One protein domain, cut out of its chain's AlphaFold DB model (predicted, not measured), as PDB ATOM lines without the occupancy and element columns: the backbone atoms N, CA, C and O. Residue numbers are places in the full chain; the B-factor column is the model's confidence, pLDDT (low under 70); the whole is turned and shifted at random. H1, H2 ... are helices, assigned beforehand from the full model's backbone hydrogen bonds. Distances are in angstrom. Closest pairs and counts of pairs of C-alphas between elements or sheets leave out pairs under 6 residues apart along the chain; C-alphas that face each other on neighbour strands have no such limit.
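This is residues 4 to 47 of the 47 residues of an uncharacterized protein of Oceanobacillus sojae (UniProt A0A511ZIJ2). Two long helices, H1 and then H2, meet at a corner near their ends and make an open, flat V, with the tight link of residues 22 to 24 at its point. The arms stick out with nothing near them: residues 4 to 15 of H1 and residues 29 to 47 stand free. The printed part has 44 residues with two named helices and no named strand, class all helix. It is extended, with a radius of gyration of the C-alphas of 14.5 A and spans of 37 by 28 by 6 A.

Find C-alpha 4 at (121.289, 123.030, 103.869); from there H1, residues 4 to 21, runs 25.6 A to C-alpha 21 at (95.929, 121.944, 100.481). After the link, H2, residues 25 to 45, runs 30.2 A to C-alpha 45 at (115.110, 114.511, 67.931).

Look at the C-alphas of Ala 19 and Val 25, the closest of the two helices, 5.2 A apart. H1 and H2 only just touch, with 3 pairs of C-alphas within 8 A, and only at the corner, through residues 16 to 19 of H1 and 25 to 28 of H2. Their lines stand at a steep tilt of 64 degrees, opposite ways. In H1 and H2 every O i to N i+4 pair is within hydrogen-bond range.

The two C-alphas farthest apart, those of Arg 21 and Lys 47, are 40.4 A apart. The printed part has no cut, and no printed residue is under 70 in pLDDT.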
ATOM      1  N   LYS A   4     121.910 122.661 105.151       89.12
ATOM      2  CA  LYS A   4     121.289 123.030 103.869       89.12
ATOM      3  C   LYS A   4     120.425 121.902 103.299       89.12
ATOM      4  O   LYS A   4     119.296 122.136 102.883       89.12
ATOM      5  N   SER A   5     120.930 120.669 103.302       91.81
ATOM      6  CA  SER A   5     120.222 119.497 102.770       91.81
ATOM      7  C   SER A   5     118.954 119.184 103.570       91.81
ATOM      8  O   SER A   5     117.924 118.850 102.984       91.81
ATOM      9  N   SER A   6     118.999 119.357 104.893       93.25
ATOM     10  CA  SER A   6     117.827 119.203 105.760       93.25
ATOM     11  C   SER A   6     116.765 120.262 105.459       93.25
ATOM     12  O   SER A   6     115.612 119.903 105.230       93.25
ATOM     13  N   ILE A   7     117.151 121.538 105.349       95.38
ATOM     14  CA  ILE A   7     116.233 122.639 105.008       95.38
ATOM     15  C   ILE A   7     115.540 122.381 103.664       95.38
ATOM     16  O   ILE A   7     114.319 122.476 103.576       95.38
ATOM     17  N   TYR A   8     116.284 121.969 102.630       95.12
ATOM     18  CA  TYR A   8     115.698 121.647 101.324       95.12
ATOM     19  C   TYR A   8     114.718 120.471 101.373       95.12
ATOM     20  O   TYR A   8     113.698 120.497 100.679       95.12
ATOM     21  N   LYS A   9     114.992 119.443 102.188       94.81
ATOM     22  CA  LYS A   9     114.063 118.319 102.377       94.81
ATOM     23  C   LYS A   9     112.755 118.785 103.011       94.81
ATOM     24  O   LYS A   9     111.694 118.477 102.468       94.81
ATOM     25  N   PHE A  10     112.828 119.568 104.086       96.12
ATOM     26  CA  PHE A  10     111.642 120.144 104.723       96.12
ATOM     27  C   PHE A  10     110.862 121.041 103.762       96.12
ATOM     28  O   PHE A  10     109.654 120.864 103.617       96.12
ATOM     29  N   LEU A  11     111.542 121.922 103.022       96.06
ATOM     30  CA  LEU A  11     110.902 122.772 102.015       96.06
ATOM     31  C   LEU A  11     110.172 121.953 100.951       96.06
ATOM     32  O   LEU A  11     109.096 122.333 100.492       96.06
ATOM     33  N   ARG A  12     110.751 120.827 100.524       93.19
ATOM     34  CA  ARG A  12     110.132 119.967  99.515       93.19
ATOM     35  C   ARG A  12     108.834 119.353 100.032       93.19
ATOM     36  O   ARG A  12     107.836 119.403  99.319       93.19
ATOM     37  N   ILE A  13     108.850 118.844 101.264       94.62
ATOM     38  CA  ILE A  13     107.668 118.282 101.929       94.62
ATOM     39  C   ILE A  13     106.605 119.368 102.113       94.62
ATOM     40  O   ILE A  13     105.456 119.172 101.729       94.62
ATOM     41  N   TRP A  14     106.996 120.548 102.600       96.12
ATOM     42  CA  TRP A  14     106.086 121.675 102.793       96.12
ATOM     43  C   TRP A  14     105.385 122.092 101.494       96.12
ATOM     44  O   TRP A  14     104.172 122.275 101.465       96.12
ATOM     45  N   ASN A  15     106.127 122.174 100.387       93.56
ATOM     46  CA  ASN A  15     105.553 122.486  99.078       93.56
ATOM     47  C   ASN A  15     104.597 121.395  98.572       93.56
ATOM     48  O   ASN A  15     103.629 121.695  97.872       93.56
ATOM     49  N   ASP A  16     104.879 120.122  98.863       92.06
ATOM     50  CA  ASP A  16     103.986 119.005  98.532       92.06
ATOM     51  C   ASP A  16     102.665 119.129  99.311       92.06
ATOM     52  O   ASP A  16     101.601 119.091  98.693       92.06
ATOM     53  N   VAL A  17     102.729 119.414 100.616       95.44
ATOM     54  CA  VAL A  17     101.552 119.662 101.468       95.44
ATOM     55  C   VAL A  17     100.759 120.886 101.005       95.44
ATOM     56  O   VAL A  17      99.541 120.811 100.854       95.44
ATOM     57  N   ASP A  18     101.419 122.007 100.708       95.56
ATOM     58  CA  ASP A  18     100.739 123.219 100.239       95.56
ATOM     59  C   ASP A  18     100.055 123.007  98.876       95.56
ATOM     60  O   ASP A  18      98.949 123.503  98.646       95.56
ATOM     61  N   ALA A  19     100.654 122.207  97.989       94.19
ATOM     62  CA  ALA A  19     100.032 121.833  96.724       94.19
ATOM     63  C   ALA A  19      98.771 120.978  96.924       94.19
ATOM     64  O   ALA A  19      97.807 121.168  96.177       94.19
ATOM     65  N   VAL A  20      98.772 120.064  97.907       94.69
ATOM     66  CA  VAL A  20      97.593 119.260  98.294       94.69
ATOM     67  C   VAL A  20      96.512 120.176  98.846       94.69
ATOM     68  O   VAL A  20      95.407 120.196  98.313       94.69
ATOM     69  N   ARG A  21      96.857 121.010  99.833       95.44
ATOM     70  CA  ARG A  21      95.929 121.944 100.481       95.44
ATOM     71  C   ARG A  21      95.267 122.902  99.488       95.44
ATOM     72  O   ARG A  21      94.092 123.209  99.619       95.44
ATOM     73  N   LYS A  22      96.005 123.362  98.475       95.38
ATOM     74  CA  LYS A  22      95.488 124.254  97.421       95.38
ATOM     75  C   LYS A  22      94.760 123.520  96.286       95.38
ATOM     76  O   LYS A  22      94.374 124.175  95.321       95.38
ATOM     77  N   GLY A  23      94.655 122.188  96.321       94.12
ATOM     78  CA  GLY A  23      94.070 121.388  95.235       94.12
ATOM     79  C   GLY A  23      94.862 121.441  93.918       94.12
ATOM     80  O   GLY A  23      94.335 121.160  92.846       94.12
ATOM     81  N   LYS A  24      96.144 121.830  93.958       95.12
ATOM     82  CA  LYS A  24      97.002 122.045  92.772       95.12
ATOM     83  C   LYS A  24      97.942 120.871  92.476       95.12
ATOM     84  O   LYS A  24      98.756 120.968  91.553       95.12
ATOM     85  N   VAL A  25      97.839 119.756  93.207       93.25
ATOM     86  CA  VAL A  25      98.663 118.549  92.989       93.25
ATOM     87  C   VAL A  25      98.547 118.033  91.561       93.25
ATOM     88  O   VAL A  25      99.577 117.781  90.939       93.25
ATOM     89  N   GLY A  26      97.333 117.960  91.005       93.38
ATOM     90  CA  GLY A  26      97.122 117.511  89.624       93.38
ATOM     91  C   GLY A  26      97.902 118.355  88.614       93.38
ATOM     92  O   GLY A  26      98.657 117.819  87.807       93.38
ATOM     93  N   LYS A  27      97.844 119.691  88.735       94.00
ATOM     94  CA  LYS A  27      98.634 120.620  87.902       94.00
ATOM     95  C   LYS A  27     100.143 120.405  88.073       94.00
ATOM     96  O   LYS A  27     100.891 120.487  87.100       94.00
ATOM     97  N   ARG A  28     100.609 120.119  89.292       92.12
ATOM     98  CA  ARG A  28     102.028 119.860  89.584       92.12
ATOM     99  C   ARG A  28     102.520 118.551  88.967       92.12
ATOM    100  O   ARG A  28     103.605 118.528  88.387       92.12
ATOM    101  N   ILE A  29     101.732 117.486  89.089       92.12
ATOM    102  CA  ILE A  29     102.021 116.185  88.477       92.12
ATOM    103  C   ILE A  29     101.985 116.318  86.955       92.12
ATOM    104  O   ILE A  29     102.952 115.929  86.305       92.12
ATOM    105  N   GLY A  30     100.950 116.959  86.406       96.00
ATOM    106  CA  GLY A  30     100.819 117.235  84.976       96.00
ATOM    107  C   GLY A  30     102.061 117.923  84.414       96.00
ATOM    108  O   GLY A  30     102.716 117.368  83.542       96.00
ATOM    109  N   ARG A  31     102.491 119.050  85.001       95.44
ATOM    110  CA  ARG A  31     103.727 119.749  84.588       95.44
ATOM    111  C   ARG A  31     104.969 118.853  84.618       95.44
ATOM    112  O   ARG A  31     105.792 118.928  83.709       95.44
ATOM    113  N   ARG A  32     105.121 118.003  85.642       93.94
ATOM    114  CA  ARG A  32     106.254 117.060  85.735       93.94
ATOM    115  C   ARG A  32     106.210 116.010  84.630       93.94
ATOM    116  O   ARG A  32     107.253 115.703  84.059       93.94
ATOM    117  N   ILE A  33     105.034 115.453  84.348       96.44
ATOM    118  CA  ILE A  33     104.851 114.456  83.289       96.44
ATOM    119  C   ILE A  33     105.103 115.101  81.928       96.44
ATOM    120  O   ILE A  33     105.939 114.599  81.182       96.44
ATOM    121  N   THR A  34     104.473 116.245  81.648       96.12
ATOM    122  CA  THR A  34     104.665 117.006  80.409       96.12
ATOM    123  C   THR A  34     106.136 117.348  80.196       96.12
ATOM    124  O   THR A  34     106.671 117.053  79.135       96.12
ATOM    125  N   GLY A  35     106.832 117.877  81.209       95.38
ATOM    126  CA  GLY A  35     108.259 118.193  81.101       95.38
ATOM    127  C   GLY A  35     109.137 116.962  80.843       95.38
ATOM    128  O   GLY A  35     110.043 117.012  80.015       95.38
ATOM    129  N   ARG A  36     108.850 115.826  81.496       95.62
ATOM    130  CA  ARG A  36     109.564 114.558  81.253       95.62
ATOM    131  C   ARG A  36     109.310 114.014  79.848       95.62
ATOM    132  O   ARG A  36     110.246 113.538  79.212       95.62
ATOM    133  N   ALA A  37     108.067 114.059  79.378       95.75
ATOM    134  CA  ALA A  37     107.688 113.600  78.046       95.75
ATOM    135  C   ALA A  37     108.301 114.490  76.955       95.75
ATOM    136  O   ALA A  37     108.936 113.977  76.032       95.75
ATOM    137  N   ALA A  38     108.203 115.812  77.113       95.88
ATOM    138  CA  ALA A  38     108.823 116.786  76.225       95.88
ATOM    139  C   ALA A  38     110.343 116.594  76.178       95.88
ATOM    140  O   ALA A  38     110.898 116.409  75.101       95.88
ATOM    141  N   GLY A  39     111.014 116.510  77.333       95.69
ATOM    142  CA  GLY A  39     112.460 116.286  77.396       95.69
ATOM    143  C   GLY A  39     112.902 114.972  76.744       95.69
ATOM    144  O   GLY A  39     113.904 114.947  76.034       95.69
ATOM    145  N   LYS A  40     112.139 113.883  76.918       95.38
ATOM    146  CA  LYS A  40     112.395 112.610  76.220       95.38
ATOM    147  C   LYS A  40     112.245 112.738  74.705       95.38
ATOM    148  O   LYS A  40     113.037 112.150  73.978       95.38
ATOM    149  N   THR A  41     111.238 113.477  74.249       94.81
ATOM    150  CA  THR A  41     110.960 113.685  72.821       94.81
ATOM    151  C   THR A  41     112.049 114.534  72.182       94.81
ATOM    152  O   THR A  41     112.662 114.106  71.213       94.81
ATOM    153  N   ILE A  42     112.383 115.671  72.796       95.19
ATOM    154  CA  ILE A  42     113.488 116.544  72.380       95.19
ATOM    155  C   ILE A  42     114.791 115.741  72.321       95.19
ATOM    156  O   ILE A  42     115.470 115.742  71.302       95.19
ATOM    157  N   ARG A  43     115.111 114.964  73.363       94.75
ATOM    158  CA  ARG A  43     116.324 114.134  73.370       94.75
ATOM    159  C   ARG A  43     116.380 113.126  72.219       94.75
ATOM    160  O   ARG A  43     117.480 112.802  71.817       94.75
ATOM    161  N   LYS A  44     115.247 112.614  71.729       94.12
ATOM    162  CA  LYS A  44     115.201 111.705  70.568       94.12
ATOM    163  C   LYS A  44     115.339 112.420  69.222       94.12
ATOM    164  O   LYS A  44     115.667 111.774  68.243       94.12
ATOM    165  N   ILE A  45     115.007 113.709  69.159       93.69
ATOM    166  CA  ILE A  45     115.110 114.511  67.931       93.69
ATOM    167  C   ILE A  45     116.546 115.013  67.742       93.69
ATOM    168  O   ILE A  45     117.039 115.062  66.624       93.69
ATOM    169  N   PHE A  46     117.212 115.390  68.836       92.88
ATOM    170  CA  PHE A  46     118.533 116.028  68.806       92.88
ATOM    171  C   PHE A  46     119.702 115.094  69.154       92.88
ATOM    172  O   PHE A  46     120.842 115.553  69.221       92.88
ATOM    173  N   LYS A  47     119.445 113.810  69.422       76.06
ATOM    174  CA  LYS A  47     120.465 112.787  69.670       76.06
ATOM    175  C   LYS A  47     120.138 111.545  68.865       76.06
ATOM    176  O   LYS A  47     121.097 110.944  68.344       76.06
TER     177      LYS A  47